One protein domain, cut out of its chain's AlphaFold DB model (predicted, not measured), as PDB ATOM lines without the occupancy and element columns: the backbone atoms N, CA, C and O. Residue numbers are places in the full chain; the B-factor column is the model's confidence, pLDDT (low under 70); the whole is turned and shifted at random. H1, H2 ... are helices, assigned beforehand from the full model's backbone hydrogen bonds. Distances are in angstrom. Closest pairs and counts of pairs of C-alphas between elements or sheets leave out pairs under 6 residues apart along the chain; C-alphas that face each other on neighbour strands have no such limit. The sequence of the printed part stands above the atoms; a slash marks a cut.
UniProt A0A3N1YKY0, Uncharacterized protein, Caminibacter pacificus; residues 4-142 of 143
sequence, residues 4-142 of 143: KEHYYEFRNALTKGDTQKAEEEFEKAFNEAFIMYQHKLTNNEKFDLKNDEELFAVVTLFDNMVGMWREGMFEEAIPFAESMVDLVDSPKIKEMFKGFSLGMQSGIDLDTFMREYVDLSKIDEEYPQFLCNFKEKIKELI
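What this domain is: This is residues 4 to 142 of the 143 residues of an uncharacterized protein of Caminibacter pacificus (UniProt A0A3N1YKY0). The longest helix, H2, makes a hairpin with H1 that crosses one side of H3, the helix in the middle; on the other side of H3, H4 and H5 complete an up-and-down bundle, each of the three running against the one before. Short H6 sits near one end of H3, and short H7 lies beyond H5, far from the middle. The printed part has 139 residues with seven named helices, H1 to H7 in chain order, and no named strand: all helix. It is compact, with a radius of gyration of the C-alphas of 14.7 A, and rounded, spanning 39 by 38 by 32 A.

How they stand to each other: H2, residues 19 to 43, touches H3, residues 52 to 70, with its residues 26 to 36 alone, at a steep tilt of 69.7 degrees, only just short of perpendicular; their closest C-alphas, Ala 33 and Ala 57, are 4.4 A apart. H1, residues 4 to 15, forms a hairpin with H2 at a shallow tilt of 31 degrees, the closest C-alphas being Phe 10 and Ala 22, 4.4 A. H4, residues 74 to 87, forms hairpins with H3, closest C-alphas Met 65 and Ala 77, 5.5 A, and with H5, residues 91 to 105, closest C-alphas Val 85 and Lys 94, 4.8 A. H6, residues 110 to 116, only just touches H3, and H7, residues 136 to 141, only just touches H5, each with 3 pairs of C-alphas within 8 A; the closest are Arg 70 and Leu 110, 6.1 A, and Leu 102 and Leu 141, 6.2 A. Every O i to N i+4 pair is within hydrogen-bond range in H1, H2, H3, H5 and H6, against 8 of 10 in H4 and 0 of 2 in H7, where 3 of 3 O i to N i+3 pairs are.

Where its parts are: H2 is 35.6 A long, H3 26.8 A, H5 20.6 A and H4 19.6 A. H1 begins at C-alpha 4 (55.886, 43.072, 141.650), and H7 ends at C-alpha 141 (57.723, 51.744, 173.384).

The domain as a whole: The C-alphas farthest apart, Asp 18 and Ile 142, are 39.7 A apart. The printed part has no cut; the link from H6 to H7, residues 117 to 135, is long. Mean pLDDT of the printed part is 96.8, and no printed residue is under 70.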
ATOM      1  N   LYS A   4      54.642  42.320 141.859       97.12
ATOM      2  CA  LYS A   4      55.886  43.072 141.650       97.12
ATOM      3  C   LYS A   4      55.780  44.062 140.488       97.12
ATOM      4  O   LYS A   4      56.228  45.201 140.610       97.12
ATOM      5  N   GLU A   5      55.207  43.642 139.363       97.38
ATOM      6  CA  GLU A   5      55.043  44.505 138.187       97.38
ATOM      7  C   GLU A   5      54.093  45.675 138.478       97.38
ATOM      8  O   GLU A   5      54.434  46.824 138.191       97.38
ATOM      9  N   HIS A   6      52.945  45.397 139.103       98.31
ATOM     10  CA  HIS A   6      51.988  46.422 139.523       98.31
ATOM     11  C   HIS A   6      52.601  47.389 140.544       98.31
ATOM     12  O   HIS A   6      52.496  48.607 140.393       98.31
ATOM     13  N   TYR A   7      53.342  46.876 141.529       97.75
ATOM     14  CA  TYR A   7      54.020  47.709 142.518       97.75
ATOM     15  C   TYR A   7      55.064  48.639 141.876       97.75
ATOM     16  O   TYR A   7      55.161  49.815 142.234       97.75
ATOM     17  N   TYR A   8      55.831  48.171 140.887       97.44
ATOM     18  CA  TYR A   8      56.762  49.052 140.177       97.44
ATOM     19  C   TYR A   8      56.060  50.127 139.353       97.44
ATOM     20  O   TYR A   8      56.516  51.273 139.356       97.44
ATOM     21  N   GLU A   9      54.965  49.795 138.668       98.06
ATOM     22  CA  GLU A   9      54.191  50.793 137.929       98.06
ATOM     23  C   GLU A   9      53.562  51.831 138.866       98.06
ATOM     24  O   GLU A   9      53.609  53.022 138.550       98.06
ATOM     25  N   PHE A  10      53.106  51.420 140.053       98.00
ATOM     26  CA  PHE A  10      52.701  52.320 141.136       98.00
ATOM     27  C   PHE A  10      53.823  53.303 141.506       98.00
ATOM     28  O   PHE A  10      53.640  54.523 141.433       98.00
ATOM     29  N   ARG A  11      55.024  52.807 141.838       97.06
ATOM     30  CA  ARG A  11      56.168  53.668 142.198       97.06
ATOM     31  C   ARG A  11      56.567  54.594 141.046       97.06
ATOM     32  O   ARG A  11      56.862  55.766 141.270       97.06
ATOM     33  N   ASN A  12      56.547  54.097 139.810       97.81
ATOM     34  CA  ASN A  12      56.847  54.872 138.606       97.81
ATOM     35  C   ASN A  12      55.827  56.005 138.395       97.81
ATOM     36  O   ASN A  12      56.219  57.140 138.119       97.81
ATOM     37  N   ALA A  13      54.533  55.727 138.566       97.88
ATOM     38  CA  ALA A  13      53.470  56.725 138.469       97.88
ATOM     39  C   ALA A  13      53.623  57.829 139.530       97.88
ATOM     40  O   ALA A  13      53.581  59.013 139.183       97.88
ATOM     41  N   LEU A  14      53.946  57.465 140.782       96.06
ATOM     42  CA  LEU A  14      54.233  58.434 141.847       96.06
ATOM     43  C   LEU A  14      55.375  59.391 141.482       96.06
ATOM     44  O   LEU A  14      55.243  60.600 141.666       96.06
ATOM     45  N   THR A  15      56.477  58.891 140.909       96.62
ATOM     46  CA  THR A  15      57.602  59.761 140.501       96.62
ATOM     47  C   THR A  15      57.250  60.744 139.382       96.62
ATOM     48  O   THR A  15      57.929  61.755 139.215       96.62
ATOM     49  N   LYS A  16      56.183  60.467 138.626       96.94
ATOM     50  CA  LYS A  16      55.667  61.319 137.546       96.94
ATOM     51  C   LYS A  16      54.527  62.235 138.000       96.94
ATOM     52  O   LYS A  16      54.070  63.047 137.201       96.94
ATOM     53  N   GLY A  17      54.076  62.113 139.252       96.88
ATOM     54  CA  GLY A  17      52.915  62.836 139.773       96.88
ATOM     55  C   GLY A  17      51.576  62.366 139.193       96.88
ATOM     56  O   GLY A  17      50.594  63.094 139.285       96.88
ATOM     57  N   ASP A  18      51.529  61.175 138.589       97.50
ATOM     58  CA  ASP A  18      50.308  60.581 138.039       97.50
ATOM     59  C   ASP A  18      49.579  59.803 139.141       97.50
ATOM     60  O   ASP A  18      49.760  58.595 139.304       97.50
ATOM     61  N   THR A  19      48.816  60.523 139.967       96.44
ATOM     62  CA  THR A  19      48.159  59.952 141.152       96.44
ATOM     63  C   THR A  19      47.086  58.936 140.786       96.44
ATOM     64  O   THR A  19      46.999  57.908 141.443       96.44
ATOM     65  N   GLN A  20      46.331  59.171 139.708       97.81
ATOM     66  CA  GLN A  20      45.297  58.239 139.255       97.81
ATOM     67  C   GLN A  20      45.916  56.894 138.868       97.81
ATOM     68  O   GLN A  20      45.488  55.850 139.356       97.81
ATOM     69  N   LYS A  21      46.962  56.903 138.032       97.62
ATOM     70  CA  LYS A  21      47.638  55.657 137.670       97.62
ATOM     71  C   LYS A  21      48.297  55.001 138.884       97.62
ATOM     72  O   LYS A  21      48.315  53.778 138.977       97.62
ATOM     73  N   ALA A  22      48.847  55.791 139.808       97.81
ATOM     74  CA  ALA A  22      49.442  55.253 141.026       97.81
ATOM     75  C   ALA A  22      48.406  54.491 141.868       97.81
ATOM     76  O   ALA A  22      48.674  53.361 142.268       97.81
ATOM     77  N   GLU A  23      47.227  55.075 142.082       97.31
ATOM     78  CA  GLU A  23      46.113  54.441 142.794       97.31
ATOM     79  C   GLU A  23      45.662  53.151 142.096       97.31
ATOM     80  O   GLU A  23      45.606  52.102 142.733       97.31
ATOM     81  N   GLU A  24      45.434  53.198 140.779       98.19
ATOM     82  CA  GLU A  24      45.002  52.031 139.997       98.19
ATOM     83  C   GLU A  24      46.005  50.868 140.063       98.19
ATOM     84  O   GLU A  24      45.616  49.704 140.168       98.19
ATOM     85  N   GLU A  25      47.304  51.153 139.968       98.44
ATOM     86  CA  GLU A  25      48.344  50.120 140.008       98.44
ATOM     87  C   GLU A  25      48.583  49.597 141.428       98.44
ATOM     88  O   GLU A  25      48.803  48.397 141.606       98.44
ATOM     89  N   PHE A  26      48.469  50.454 142.448       98.25
ATOM     90  CA  PHE A  26      48.546  50.016 143.840       98.25
ATOM     91  C   PHE A  26      47.366  49.116 144.213       98.25
ATOM     92  O   PHE A  26      47.572  48.081 144.839       98.25
ATOM     93  N   GLU A  27      46.146  49.452 143.784       98.12
ATOM     94  CA  GLU A  27      44.958  48.630 144.035       98.12
ATOM     95  C   GLU A  27      45.112  47.226 143.429       98.12
ATOM     96  O   GLU A  27      44.816  46.224 144.083       98.12
ATOM     97  N   LYS A  28      45.634  47.127 142.200       98.38
ATOM     98  CA  LYS A  28      45.907  45.832 141.554       98.38
ATOM     99  C   LYS A  28      46.948  45.022 142.327       98.38
ATOM    100  O   LYS A  28      46.694  43.857 142.625       98.38
ATOM    101  N   ALA A  29      48.071  45.644 142.703       98.50
ATOM    102  CA  ALA A  29      49.099  44.992 143.516       98.50
ATOM    103  C   ALA A  29      48.533  44.515 144.862       98.50
ATOM    104  O   ALA A  29      48.785  43.384 145.281       98.50
ATOM    105  N   PHE A  30      47.747  45.362 145.532       98.44
ATOM    106  CA  PHE A  30      47.168  45.062 146.836       98.44
ATOM    107  C   PHE A  30      46.172  43.910 146.759       98.44
ATOM    108  O   PHE A  30      46.248  43.001 147.580       98.44
ATOM    109  N   ASN A  31      45.280  43.898 145.768       98.25
ATOM    110  CA  ASN A  31      44.298  42.826 145.607       98.25
ATOM    111  C   ASN A  31      44.977  41.459 145.438       98.25
ATOM    112  O   ASN A  31      44.591  40.488 146.090       98.25
ATOM    113  N   GLU A  32      46.021  41.382 144.614       97.88
ATOM    114  CA  GLU A  32      46.798  40.154 144.431       97.88
ATOM    115  C   GLU A  32      47.559  39.760 145.710       97.88
ATOM    116  O   GLU A  32      47.486  38.609 146.149       97.88
ATOM    117  N   ALA A  33      48.218  40.719 146.368       98.50
ATOM    118  CA  ALA A  33      48.934  40.484 147.620       98.50
ATOM    119  C   ALA A  33      47.999  40.048 148.764       98.50
ATOM    120  O   ALA A  33      48.355  39.192 149.578       98.50
ATOM    121  N   PHE A  34      46.783  40.591 148.819       98.00
ATOM    122  CA  PHE A  34      45.791  40.263 149.836       98.00
ATOM    123  C   PHE A  34      45.212  38.858 149.642       98.00
ATOM    124  O   PHE A  34      45.020  38.135 150.620       98.00
ATOM    125  N   ILE A  35      45.025  38.411 148.393       98.00
ATOM    126  CA  ILE A  35      44.681  37.011 148.094       98.00
ATOM    127  C   ILE A  35      45.780  36.072 148.615       98.00
ATOM    128  O   ILE A  35      45.473  35.064 149.260       98.00
ATOM    129  N   MET A  36      47.058  36.411 148.398       98.25
ATOM    130  CA  MET A  36      48.176  35.630 148.943       98.25
ATOM    131  C   MET A  36      48.153  35.621 150.474       98.25
ATOM    132  O   MET A  36      48.238  34.553 151.073       98.25
ATOM    133  N   TYR A  37      47.966  36.779 151.110       98.25
ATOM    134  CA  TYR A  37      47.831  36.896 152.563       98.25
ATOM    135  C   TYR A  37      46.743  35.969 153.121       98.25
ATOM    136  O   TYR A  37      47.004  35.191 154.038       98.25
ATOM    137  N   GLN A  38      45.546  35.983 152.528       97.88
ATOM    138  CA  GLN A  38      44.436  35.129 152.956       97.88
ATOM    139  C   GLN A  38      44.753  33.638 152.797       97.88
ATOM    140  O   GLN A  38      44.440  32.845 153.691       97.88
ATOM    141  N   HIS A  39      45.399  33.250 151.693       97.94
ATOM    142  CA  HIS A  39      45.847  31.874 151.482       97.94
ATOM    143  C   HIS A  39      46.857  31.446 152.552       97.94
ATOM    144  O   HIS A  39      46.680  30.401 153.182       97.94
ATOM    145  N   LYS A  40      47.891  32.263 152.793       97.81
ATOM    146  CA  LYS A  40      48.939  31.977 153.783       97.81
ATOM    147  C   LYS A  40      48.356  31.858 155.190       97.81
ATOM    148  O   LYS A  40      48.661  30.897 155.893       97.81
ATOM    149  N   LEU A  41      47.452  32.765 155.562       95.56
ATOM    150  CA  LEU A  41      46.760  32.738 156.849       95.56
ATOM    151  C   LEU A  41      45.910  31.470 157.020       95.56
ATOM    152  O   LEU A  41      46.007  30.797 158.043       95.56
ATOM    153  N   THR A  42      45.122  31.107 156.004       96.75
ATOM    154  CA  THR A  42      44.231  29.931 156.044       96.75
ATOM    155  C   THR A  42      45.009  28.621 156.151       96.75
ATOM    156  O   THR A  42      44.599  27.710 156.867       96.75
ATOM    157  N   ASN A  43      46.146  28.533 155.459       96.88
ATOM    158  CA  ASN A  43      46.953  27.318 155.387       96.88
ATOM    159  C   ASN A  43      48.098  27.278 156.412       96.88
ATOM    160  O   ASN A  43      48.867  26.318 156.425       96.88
ATOM    161  N   ASN A  44      48.206  28.287 157.287       94.38
ATOM    162  CA  ASN A  44      49.314  28.458 158.231       94.38
ATOM    163  C   ASN A  44      50.697  28.394 157.545       94.38
ATOM    164  O   ASN A  44      51.659  27.819 158.060       94.38
ATOM    165  N   GLU A  45      50.785  28.985 156.357       97.25
ATOM    166  CA  GLU A  45      52.015  29.101 155.583       97.25
ATOM    167  C   GLU A  45      52.697  30.441 155.861       97.25
ATOM    168  O   GLU A  45      52.072  31.412 156.289       97.25
ATOM    169  N   LYS A  46      54.002  30.498 155.596       98.06
ATOM    170  CA  LYS A  46      54.779  31.737 155.662       98.06
ATOM    171  C   LYS A  46      55.032  32.277 154.260       98.06
ATOM    172  O   LYS A  46      55.057  31.513 153.290       98.06
ATOM    173  N   PHE A  47      55.232  33.585 154.169       98.31
ATOM    174  CA  PHE A  47      55.759  34.216 152.970       98.31
ATOM    175  C   PHE A  47      57.225  33.815 152.765       98.31
ATOM    176  O   PHE A  47      58.043  33.932 153.684       98.31
ATOM    177  N   ASP A  48      57.563  33.364 151.560       97.56
ATOM    178  CA  ASP A  48      58.938  33.126 151.128       97.56
ATOM    179  C   ASP A  48      59.554  34.428 150.609       97.56
ATOM    180  O   ASP A  48      59.404  34.796 149.449       97.56
ATOM    181  N   LEU A  49      60.301  35.118 151.469       97.00
ATOM    182  CA  LEU A  49      60.927  36.399 151.126       97.00
ATOM    183  C   LEU A  49      62.066  36.286 150.095       97.00
ATOM    184  O   LEU A  49      62.583  37.311 149.657       97.00
ATOM    185  N   LYS A  50      62.476  35.069 149.708       96.00
ATOM    186  CA  LYS A  50      63.420  34.844 148.597       96.00
ATOM    187  C   LYS A  50      62.713  34.762 147.250       96.00
ATOM    188  O   LYS A  50      63.368  34.848 146.211       96.00
ATOM    189  N   ASN A  51      61.402  34.554 147.262       97.00
ATOM    190  CA  ASN A  51      60.573  34.654 146.084       97.00
ATOM    191  C   ASN A  51      60.181  36.121 145.902       97.00
ATOM    192  O   ASN A  51      59.493  36.695 146.740       97.00
ATOM    193  N   ASP A  52      60.611  36.718 144.793       95.44
ATOM    194  CA  ASP A  52      60.335  38.121 144.489       95.44
ATOM    195  C   ASP A  52      58.841  38.464 144.539       95.44
ATOM    196  O   ASP A  52      58.469  39.533 145.005       95.44
ATOM    197  N   GLU A  53      57.971  37.572 144.077       96.69
ATOM    198  CA  GLU A  53      56.538  37.837 144.054       96.69
ATOM    199  C   GLU A  53      55.956  37.895 145.471       96.69
ATOM    200  O   GLU A  53      55.259  38.845 145.828       96.69
ATOM    201  N   GLU A  54      56.310  36.924 146.315       98.31
ATOM    202  CA  GLU A  54      55.890  36.912 147.717       98.31
ATOM    203  C   GLU A  54      56.535  38.055 148.516       98.31
ATOM    204  O   GLU A  54      55.887  38.655 149.374       98.31
ATOM    205  N   LEU A  55      57.779  38.422 148.200       98.06
ATOM    206  CA  LEU A  55      58.448  39.582 148.776       98.06
ATOM    207  C   LEU A  55      57.671  40.871 148.487       98.06
ATOM    208  O   LEU A  55      57.366  41.624 149.411       98.06
ATOM    209  N   PHE A  56      57.330  41.122 147.221       98.31
ATOM    210  CA  PHE A  56      56.582  42.317 146.825       98.31
ATOM    211  C   PHE A  56      55.126  42.293 147.304       98.31
ATOM    212  O   PHE A  56      54.557  43.361 147.547       98.31
ATOM    213  N   ALA A  57      54.544  41.115 147.546       98.56
ATOM    214  CA  ALA A  57      53.285  41.008 148.278       98.56
ATOM    215  C   ALA A  57      53.425  41.557 149.701       98.56
ATOM    216  O   ALA A  57      52.650  42.427 150.093       98.56
ATOM    217  N   VAL A  58      54.457  41.152 150.450       98.56
ATOM    218  CA  VAL A  58      54.705  41.683 151.804       98.56
ATOM    219  C   VAL A  58      54.983  43.190 151.782       98.56
ATOM    220  O   VAL A  58      54.497  43.897 152.661       98.56
ATOM    221  N   VAL A  59      55.705  43.700 150.778       98.38
ATOM    222  CA  VAL A  59      55.927  45.150 150.603       98.38
ATOM    223  C   VAL A  59      54.604  45.888 150.419       98.38
ATOM    224  O   VAL A  59      54.337  46.857 151.122       98.38
ATOM    225  N   THR A  60      53.754  45.407 149.515       98.50
ATOM    226  CA  THR A  60      52.466  46.043 149.212       98.50
ATOM    227  C   THR A  60      51.533  46.022 150.425       98.50
ATOM    228  O   THR A  60      50.892  47.019 150.750       98.50
ATOM    229  N   LEU A  61      51.497  44.895 151.142       98.62
ATOM    230  CA  LEU A  61      50.741  44.732 152.383       98.62
ATOM    231  C   LEU A  61      51.240  45.680 153.483       98.62
ATOM    232  O   LEU A  61      50.433  46.274 154.199       98.62
ATOM    233  N   PHE A  62      52.559  45.851 153.602       98.50
ATOM    234  CA  PHE A  62      53.165  46.802 154.532       98.50
ATOM    235  C   PHE A  62      52.809  48.254 154.184       98.50
ATOM    236  O   PHE A  62      52.363  48.989 155.063       98.50
ATOM    237  N   ASP A  63      52.930  48.660 152.920       97.88
ATOM    238  CA  ASP A  63      52.569  50.013 152.482       97.88
ATOM    239  C   ASP A  63      51.081  50.306 152.731       97.88
ATOM    240  O   ASP A  63      50.730  51.381 153.221       97.88
ATOM    241  N   ASN A  64      50.203  49.325 152.490       98.06
ATOM    242  CA  ASN A  64      48.781  49.457 152.805       98.06
ATOM    243  C   ASN A  64      48.541  49.624 154.316       98.06
ATOM    244  O   ASN A  64      47.736  50.455 154.726       98.06
ATOM    245  N   MET A  65      49.268  48.884 155.160       98.06
ATOM    246  CA  MET A  65      49.213  49.042 156.618       98.06
ATOM    247  C   MET A  65      49.652  50.442 157.067       98.06
ATOM    248  O   MET A  65      49.014  51.036 157.935       98.06
ATOM    249  N   VAL A  66      50.703  50.996 156.460       97.62
ATOM    250  CA  VAL A  66      51.125  52.382 156.712       97.62
ATOM    251  C   VAL A  66      50.037  53.375 156.279       97.62
ATOM    252  O   VAL A  66      49.789  54.349 156.992       97.62
ATOM    253  N   GLY A  67      49.340  53.111 155.170       96.81
ATOM    254  CA  GLY A  67      48.163  53.873 154.741       96.81
ATOM    255  C   GLY A  67      47.023  53.833 155.764       96.81
ATOM    256  O   GLY A  67      46.524  54.881 156.164       96.81
ATOM    257  N   MET A  68      46.677  52.648 156.275       97.44
ATOM    258  CA  MET A  68      45.675  52.497 157.340       97.44
ATOM    259  C   MET A  68      46.054  53.300 158.594       97.44
ATOM    260  O   MET A  68      45.215  54.004 159.154       97.44
ATOM    261  N   TRP A  69      47.327  53.264 159.007       98.00
ATOM    262  CA  TRP A  69      47.812  54.102 160.108       98.00
ATOM    263  C   TRP A  69      47.628  55.593 159.799       98.00
ATOM    264  O   TRP A  69      47.102  56.334 160.629       98.00
ATOM    265  N   ARG A  70      48.010  56.050 158.600       97.12
ATOM    266  CA  ARG A  70      47.859  57.458 158.199       97.12
ATOM    267  C   ARG A  70      46.412  57.948 158.307       97.12
ATOM    268  O   ARG A  70      46.207  59.079 158.743       97.12
ATOM    269  N   GLU A  71      45.449  57.093 157.978       96.38
ATOM    270  CA  GLU A  71      44.010  57.378 158.053       96.38
ATOM    271  C   GLU A  71      43.400  57.146 159.453       96.38
ATOM    272  O   GLU A  71      42.203  57.339 159.657       96.38
ATOM    273  N   GLY A  72      44.206  56.751 160.446       95.75
ATOM    274  CA  GLY A  72      43.747  56.509 161.817       95.75
ATOM    275  C   GLY A  72      42.966  55.204 162.006       95.75
ATOM    276  O   GLY A  72      42.313  55.031 163.035       95.75
ATOM    277  N   MET A  73      43.048  54.276 161.049       96.94
ATOM    278  CA  MET A  73      42.418  52.948 161.079       96.94
ATOM    279  C   MET A  73      43.220  51.973 161.961       96.94
ATOM    280  O   MET A  73      43.769  50.968 161.507       96.94
ATOM    281  N   PHE A  74      43.374  52.319 163.241       96.44
ATOM    282  CA  PHE A  74      44.208  51.568 164.182       96.44
ATOM    283  C   PHE A  74      43.637  50.189 164.528       96.44
ATOM    284  O   PHE A  74      44.409  49.258 164.765       96.44
ATOM    285  N   GLU A  75      42.306  50.059 164.558       95.88
ATOM    286  CA  GLU A  75      41.614  48.803 164.881       95.88
ATOM    287  C   GLU A  75      41.885  47.719 163.830       95.88
ATOM    288  O   GLU A  75      41.924  46.537 164.165       95.88
ATOM    289  N   GLU A  76      42.147  48.113 162.584       95.94
ATOM    290  CA  GLU A  76      42.523  47.232 161.484       95.94
ATOM    291  C   GLU A  76      44.044  47.087 161.352       95.94
ATOM    292  O   GLU A  76      44.555  45.978 161.178       95.94
ATOM    293  N   ALA A  77      44.786  48.193 161.455       97.38
ATOM    294  CA  ALA A  77      46.222  48.200 161.197       97.38
ATOM    295  C   ALA A  77      47.033  47.431 162.252       97.38
ATOM    296  O   ALA A  77      47.998  46.748 161.899       97.38
ATOM    297  N   ILE A  78      46.646  47.497 163.534       97.81
ATOM    298  CA  ILE A  78      47.365  46.806 164.618       97.81
ATOM    299  C   ILE A  78      47.246  45.278 164.481       97.81
ATOM    300  O   ILE A  78      48.292  44.627 164.379       97.81
ATOM    301  N   PRO A  79      46.040  44.674 164.398       97.31
ATOM    302  CA  PRO A  79      45.921  43.226 164.210       97.31
ATOM    303  C   PRO A  79      46.532  42.743 162.893       97.31
ATOM    304  O   PRO A  79      47.039  41.620 162.815       97.31
ATOM    305  N   PHE A  80      46.516  43.582 161.852       97.50
ATOM    306  CA  PHE A  80      47.186  43.277 160.593       97.50
ATOM    307  C   PHE A  80      48.703  43.164 160.780       97.50
ATOM    308  O   PHE A  80      49.298  42.163 160.379       97.50
ATOM    309  N   ALA A  81      49.330  44.145 161.440       97.50
ATOM    310  CA  ALA A  81      50.756  44.106 161.757       97.50
ATOM    311  C   ALA A  81      51.116  42.861 162.582       97.50
ATOM    312  O   ALA A  81      52.092  42.178 162.278       97.50
ATOM    313  N   GLU A  82      50.307  42.536 163.593       96.50
ATOM    314  CA  GLU A  82      50.489  41.346 164.432       96.50
ATOM    315  C   GLU A  82      50.380  40.048 163.623       96.50
ATOM    316  O   GLU A  82      51.237  39.175 163.749       96.50
ATOM    317  N   SER A  83      49.408  39.950 162.713       97.25
ATOM    318  CA  SER A  83      49.273  38.798 161.812       97.25
ATOM    319  C   SER A  83      50.496  38.651 160.903       97.25
ATOM    320  O   SER A  83      51.000  37.547 160.690       97.25
ATOM    321  N   MET A  84      51.035  39.764 160.400       98.06
ATOM    322  CA  MET A  84      52.231  39.747 159.560       98.06
ATOM    323  C   MET A  84      53.486  39.284 160.308       98.06
ATOM    324  O   MET A  84      54.330  38.629 159.697       98.06
ATOM    325  N   VAL A  85      53.603  39.538 161.620       97.38
ATOM    326  CA  VAL A  85      54.696  38.985 162.452       97.38
ATOM    327  C   VAL A  85      54.704  37.460 162.401       97.38
ATOM    328  O   VAL A  85      55.776  36.852 162.335       97.38
ATOM    329  N   ASP A  86      53.525  36.847 162.408       95.62
ATOM    330  CA  ASP A  86      53.410  35.402 162.307       95.62
ATOM    331  C   ASP A  86      53.637  34.919 160.878       95.62
ATOM    332  O   ASP A  86      54.213  33.852 160.714       95.62
ATOM    333  N   LEU A  87      53.234  35.658 159.846       97.69
ATOM    334  CA  LEU A  87      53.276  35.192 158.452       97.69
ATOM    335  C   LEU A  87      54.627  35.347 157.746       97.69
ATOM    336  O   LEU A  87      54.798  34.800 156.660       97.69
ATOM    337  N   VAL A  88      55.606  36.029 158.330       97.00
ATOM    338  CA  VAL A  88      56.969  36.115 157.771       97.00
ATOM    339  C   VAL A  88      57.937  35.245 158.569       97.00
ATOM    340  O   VAL A  88      57.727  35.019 159.756       97.00
ATOM    341  N   ASP A  89      59.028  34.776 157.956       95.50
ATOM    342  CA  ASP A  89      60.100  34.048 158.665       95.50
ATOM    343  C   ASP A  89      61.473  34.730 158.570       95.50
ATOM    344  O   ASP A  89      62.521  34.097 158.510       95.50
ATOM    345  N   SER A  90      61.469  36.063 158.575       96.88
ATOM    346  CA  SER A  90      62.679  36.871 158.741       96.88
ATOM    347  C   SER A  90      62.634  37.576 160.093       96.88
ATOM    348  O   SER A  90      61.711  38.364 160.317       96.88
ATOM    349  N   PRO A  91      63.604  37.345 161.004       96.19
ATOM    350  CA  PRO A  91      63.665  38.048 162.285       96.19
ATOM    351  C   PRO A  91      63.598  39.569 162.127       96.19
ATOM    352  O   PRO A  91      62.870  40.230 162.861       96.19
ATOM    353  N   LYS A  92      64.274  40.110 161.109       96.00
ATOM    354  CA  LYS A  92      64.313  41.548 160.836       96.00
ATOM    355  C   LYS A  92      62.956  42.097 160.389       96.00
ATOM    356  O   LYS A  92      62.509  43.125 160.890       96.00
ATOM    357  N   ILE A  93      62.257  41.393 159.498       97.75
ATOM    358  CA  ILE A  93      60.914  41.808 159.058       97.75
ATOM    359  C   ILE A  93      59.881  41.619 160.182       97.75
ATOM    360  O   ILE A  93      58.994  42.455 160.341       97.75
ATOM    361  N   LYS A  94      60.031  40.595 161.038       97.69
ATOM    362  CA  LYS A  94      59.226  40.460 162.268       97.69
ATOM    363  C   LYS A  94      59.413  41.664 163.186       97.69
ATOM    364  O   LYS A  94      58.433  42.202 163.693       97.69
ATOM    365  N   GLU A  95      60.656  42.077 163.419       96.75
ATOM    366  CA  GLU A  95      60.966  43.254 164.235       96.75
ATOM    367  C   GLU A  95      60.387  44.535 163.635       96.75
ATOM    368  O   GLU A  95      59.838  45.345 164.380       96.75
ATOM    369  N   MET A  96      60.414  44.683 162.307       97.62
ATOM    370  CA  MET A  96      59.746  45.785 161.612       97.62
ATOM    371  C   MET A  96      58.248  45.833 161.940       97.62
ATOM    372  O   MET A  96      57.784  46.833 162.485       97.62
ATOM    373  N   PHE A  97      57.489  44.763 161.681       98.38
ATOM    374  CA  PHE A  97      56.047  44.754 161.965       98.38
ATOM    375  C   PHE A  97      55.739  44.977 163.452       98.38
ATOM    376  O   PHE A  97      54.827  45.735 163.779       98.38
ATOM    377  N   LYS A  98      56.542  44.407 164.361       97.56
ATOM    378  CA  LYS A  98      56.427  44.676 165.803       97.56
ATOM    379  C   LYS A  98      56.644  46.152 166.128       97.56
ATOM    380  O   LYS A  98      55.849  46.723 166.862       97.56
ATOM    381  N   GLY A  99      57.690  46.777 165.589       97.44
ATOM    382  CA  GLY A  99      57.997  48.184 165.843       97.44
ATOM    383  C   GLY A  99      56.887  49.124 165.367       97.44
ATOM    384  O   GLY A  99      56.484  50.017 166.110       97.44
ATOM    385  N   PHE A 100      56.342  48.886 164.170       98.06
ATOM    386  CA  PHE A 100      55.199  49.651 163.657       98.06
ATOM    387  C   PHE A 100      53.934  49.405 164.493       98.06
ATOM    388  O   PHE A 100      53.250  50.365 164.847       98.06
ATOM    389  N   SER A 101      53.665  48.155 164.893       97.75
ATOM    390  CA  SER A 101      52.562  47.830 165.808       97.75
ATOM    391  C   SER A 101      52.682  48.576 167.142       97.75
ATOM    392  O   SER A 101      51.726  49.216 167.571       97.75
ATOM    393  N   LEU A 102      53.873  48.614 167.753       97.25
ATOM    394  CA  LEU A 102      54.124  49.359 168.994       97.25
ATOM    395  C   LEU A 102      53.866  50.864 168.845       97.25
ATOM    396  O   LEU A 102      53.307  51.486 169.751       97.25
ATOM    397  N   GLY A 103      54.262  51.455 167.714       97.44
ATOM    398  CA  GLY A 103      53.990  52.861 167.414       97.44
ATOM    399  C   GLY A 103      52.490  53.160 167.362       97.44
ATOM    400  O   GLY A 103      52.026  54.089 168.029       97.44
ATOM    401  N   MET A 104      51.733  52.318 166.655       97.44
ATOM    402  CA  MET A 104      50.272  52.412 166.570       97.44
ATOM    403  C   MET A 104      49.595  52.191 167.930       97.44
ATOM    404  O   MET A 104      48.775  53.005 168.349       97.44
ATOM    405  N   GLN A 105      49.983  51.150 168.675       96.69
ATOM    406  CA  GLN A 105      49.462  50.851 170.018       96.69
ATOM    407  C   GLN A 105      49.751  51.965 171.036       96.69
ATOM    408  O   GLN A 105      49.018  52.131 172.013       96.69
ATOM    409  N   SER A 106      50.817  52.734 170.818       95.88
ATOM    410  CA  SER A 106      51.180  53.887 171.649       95.88
ATOM    411  C   SER A 106      50.423  55.165 171.268       95.88
ATOM    412  O   SER A 106      50.636  56.199 171.899       95.88
ATOM    413  N   GLY A 107      49.549  55.115 170.254       94.69
ATOM    414  CA  GLY A 107      48.776  56.262 169.774       94.69
ATOM    415  C   GLY A 107      49.635  57.357 169.138       94.69
ATOM    416  O   GLY A 107      49.238  58.521 169.131       94.69
ATOM    417  N   ILE A 108      50.830  57.010 168.655       96.75
ATOM    418  CA  ILE A 108      51.755  57.955 168.027       96.75
ATOM    419  C   ILE A 108      51.308  58.161 166.576       96.75
ATOM    420  O   ILE A 108      51.016  57.198 165.866       96.75
ATOM    421  N   ASP A 109      51.243  59.410 166.117       96.75
ATOM    422  CA  ASP A 109      50.958  59.695 164.710       96.75
ATOM    423  C   ASP A 109      52.124  59.249 163.811       96.75
ATOM    424  O   ASP A 109      53.286  59.268 164.227       96.75
ATOM    425  N   LEU A 110      51.823  58.860 162.569       97.56
ATOM    426  CA  LEU A 110      52.821  58.311 161.649       97.56
ATOM    427  C   LEU A 110      54.019  59.257 161.444       97.56
ATOM    428  O   LEU A 110      55.159  58.797 161.444       97.56
ATOM    429  N   ASP A 111      53.798  60.569 161.318       97.44
ATOM    430  CA  ASP A 111      54.879  61.528 161.047       97.44
ATOM    431  C   ASP A 111      55.835  61.636 162.242       97.44
ATOM    432  O   ASP A 111      57.061  61.658 162.083       97.44
ATOM    433  N   THR A 112      55.289  61.673 163.459       97.69
ATOM    434  CA  THR A 112      56.080  61.611 164.689       97.69
ATOM    435  C   THR A 112      56.777  60.267 164.831       97.69
ATOM    436  O   THR A 112      57.958  60.247 165.178       97.69
ATOM    437  N   PHE A 113      56.112  59.153 164.517       98.19
ATOM    438  CA  PHE A 113      56.731  57.835 164.599       98.19
ATOM    439  C   PHE A 113      57.953  57.725 163.678       98.19
ATOM    440  O   PHE A 113      59.061  57.405 164.117       98.19
ATOM    441  N   MET A 114      57.760  58.081 162.409       97.38
ATOM    442  CA  MET A 114      58.795  58.061 161.381       97.38
ATOM    443  C   MET A 114      59.973  58.968 161.744       97.38
ATOM    444  O   MET A 114      61.131  58.590 161.572       97.38
ATOM    445  N   ARG A 115      59.702  60.154 162.300       97.38
ATOM    446  CA  ARG A 115      60.747  61.096 162.710       97.38
ATOM    447  C   ARG A 115      61.516  60.624 163.939       97.38
ATOM    448  O   ARG A 115      62.738  60.760 163.972       97.38
ATOM    449  N   GLU A 116      60.841  60.117 164.959       97.69
ATOM    450  CA  GLU A 116      61.444  59.875 166.275       97.69
ATOM    451  C   GLU A 116      62.023  58.464 166.426       97.69
ATOM    452  O   GLU A 116      63.009  58.295 167.144       97.69
ATOM    453  N   TYR A 117      61.464  57.472 165.727       97.81
ATOM    454  CA  TYR A 117      61.757  56.058 165.982       97.81
ATOM    455  C   TYR A 117      62.326  55.302 164.781       97.81
ATOM    456  O   TYR A 117      63.063  54.343 164.992       97.81
ATOM    457  N   VAL A 118      62.066  55.732 163.544       97.12
ATOM    458  CA  VAL A 118      62.628  55.098 162.337       97.12
ATOM    459  C   VAL A 118      63.937  55.787 161.932       97.12
ATOM    460  O   VAL A 118      64.049  57.016 161.939       97.12
ATOM    461  N   ASP A 119      64.966  55.004 161.603       96.31
ATOM    462  CA  ASP A 119      66.259  55.501 161.118       96.31
ATOM    463  C   ASP A 119      66.277  55.565 159.585       96.31
ATOM    464  O   ASP A 119      66.791  54.683 158.901       96.31
ATOM    465  N   LEU A 120      65.729  56.657 159.048       92.19
ATOM    466  CA  LEU A 120      65.667  56.919 157.605       92.19
ATOM    467  C   LEU A 120      67.033  57.239 156.969       92.19
ATOM    468  O   LEU A 120      67.115  57.392 155.753       92.19
ATOM    469  N   SER A 121      68.105  57.366 157.762       92.38
ATOM    470  CA  SER A 121      69.460  57.578 157.231       92.38
ATOM    471  C   SER A 121      70.124  56.284 156.755       92.38
ATOM    472  O   SER A 121      71.166  56.333 156.099       92.38
ATOM    473  N   LYS A 122      69.521  55.132 157.073       90.44
ATOM    474  CA  LYS A 122      70.027  53.806 156.733       90.44
ATOM    475  C   LYS A 122      69.037  53.059 155.861       90.44
ATOM    476  O   LYS A 122      67.871  52.900 156.214       90.44
ATOM    477  N   ILE A 123      69.551  52.524 154.765       91.69
ATOM    478  CA  ILE A 123      68.854  51.547 153.936       91.69
ATOM    479  C   ILE A 123      69.373  50.176 154.354       91.69
ATOM    480  O   ILE A 123      70.582  49.995 154.496       91.69
ATOM    481  N   ASP A 124      68.469  49.235 154.608       93.19
ATOM    482  CA  ASP A 124      68.869  47.865 154.910       93.19
ATOM    483  C   ASP A 124      69.426  47.176 153.660       93.19
ATOM    484  O   ASP A 124      68.868  47.306 152.574       93.19
ATOM    485  N   GLU A 125      70.536  46.452 153.807       92.56
ATOM    486  CA  GLU A 125      71.200  45.800 152.672       92.56
ATOM    487  C   GLU A 125      70.421  44.585 152.147       92.56
ATOM    488  O   GLU A 125      70.451  44.309 150.951       92.56
ATOM    489  N   GLU A 126      69.728  43.860 153.030       93.31
ATOM    490  CA  GLU A 126      68.977  42.649 152.681       93.31
ATOM    491  C   GLU A 126      67.555  42.996 152.222       93.31
ATOM    492  O   GLU A 126      67.019  42.380 151.301       93.31
ATOM    493  N   TYR A 127      66.963  44.016 152.842       94.38
ATOM    494  CA  TYR A 127      65.579  44.427 152.636       94.38
ATOM    495  C   TYR A 127      65.453  45.930 152.323       94.38
ATOM    496  O   TYR A 127      64.752  46.649 153.040       94.38
ATOM    497  N   PRO A 128      66.085  46.439 151.246       94.44
ATOM    498  CA  PRO A 128      66.116  47.873 150.929       94.44
ATOM    499  C   PRO A 128      64.739  48.492 150.645       94.44
ATOM    500  O   PRO A 128      64.574  49.708 150.712       94.44
ATOM    501  N   GLN A 129      63.748  47.665 150.317       94.25
ATOM    502  CA  GLN A 129      62.355  48.044 150.091       94.25
ATOM    503  C   GLN A 129      61.552  48.285 151.380       94.25
ATOM    504  O   GLN A 129      60.428  48.773 151.299       94.25
ATOM    505  N   PHE A 130      62.102  47.951 152.552       95.25
ATOM    506  CA  PHE A 130      61.421  48.047 153.842       95.25
ATOM    507  C   PHE A 130      62.038  49.104 154.764       95.25
ATOM    508  O   PHE A 130      63.225  49.419 154.707       95.25
ATOM    509  N   LEU A 131      61.218  49.613 155.685       93.69
ATOM    510  CA  LEU A 131      61.612  50.571 156.720       93.69
ATOM    511  C   LEU A 131      61.939  49.849 158.035       93.69
ATOM    512  O   LEU A 131      61.307  50.077 159.061       93.69
ATOM    513  N   CYS A 132      62.910  48.935 157.999       93.88
ATOM    514  CA  CYS A 132      63.200  48.034 159.120       93.88
ATOM    515  C   CYS A 132      64.276  48.530 160.100       93.88
ATOM    516  O   CYS A 132      64.547  47.864 161.097       93.88
ATOM    517  N   ASN A 133      64.897  49.685 159.844       95.06
ATOM    518  CA  ASN A 133      65.886  50.269 160.749       95.06
ATOM    519  C   ASN A 133      65.207  51.178 161.776       95.06
ATOM    520  O   ASN A 133      64.619  52.199 161.418       95.06
ATOM    521  N   PHE A 134      65.345  50.847 163.059       96.81
ATOM    522  CA  PHE A 134      64.860  51.681 164.157       96.81
ATOM    523  C   PHE A 134      66.004  52.369 164.900       96.81
ATOM    524  O   PHE A 134      67.107  51.842 165.042       96.81
ATOM    525  N   LYS A 135      65.718  53.562 165.414       96.81
ATOM    526  CA  LYS A 135      66.556  54.261 166.386       96.81
ATOM    527  C   LYS A 135      66.454  53.556 167.736       96.81
ATOM    528  O   LYS A 135      65.407  53.014 168.073       96.81
ATOM    529  N   GLU A 136      67.488  53.680 168.566       95.69
ATOM    530  CA  GLU A 136      67.500  53.140 169.939       95.69
ATOM    531  C   GLU A 136      66.272  53.554 170.768       95.69
ATOM    532  O   GLU A 136      65.800  52.789 171.609       95.69
ATOM    533  N   LYS A 137      65.714  54.734 170.472       96.69
ATOM    534  CA  LYS A 137      64.503  55.283 171.089       96.69
ATOM    535  C   LYS A 137      63.280  54.357 170.987       96.69
ATOM    536  O   LYS A 137      62.416  54.424 171.849       96.69
ATOM    537  N   ILE A 138      63.213  53.447 170.006       96.25
ATOM    538  CA  ILE A 138      62.112  52.466 169.880       96.25
ATOM    539  C   ILE A 138      61.928  51.617 171.146       96.25
ATOM    540  O   ILE A 138      60.816  51.194 171.448       96.25
ATOM    541  N   LYS A 139      62.997  51.423 171.932       95.25
ATOM    542  CA  LYS A 139      62.957  50.691 173.205       95.25
ATOM    543  C   LYS A 139      62.040  51.342 174.243       95.25
ATOM    544  O   LYS A 139      61.547  50.634 175.110       95.25
ATOM    545  N   GLU A 140      61.776  52.645 174.141       95.62
ATOM    546  CA  GLU A 140      60.831  53.359 175.014       95.62
ATOM    547  C   GLU A 140      59.380  52.884 174.825       95.62
ATOM    548  O   GLU A 140      58.556  53.076 175.716       95.62
ATOM    549  N   LEU A 141      59.063  52.257 173.685       95.19
ATOM    550  CA  LEU A 141      57.723  51.744 173.384       95.19
ATOM    551  C   LEU A 141      57.496  50.313 173.895       95.19
ATOM    552  O   LEU A 141      56.363  49.834 173.893       95.19
ATOM    553  N   ILE A 142      58.552  49.624 174.335       91.00
ATOM    554  CA  ILE A 142      58.470  48.269 174.884       91.00
ATOM    555  C   ILE A 142      58.097  48.387 176.365       91.00
ATOM    556  O   ILE A 142      58.863  48.937 177.155       91.00
TER     557      ILE A 142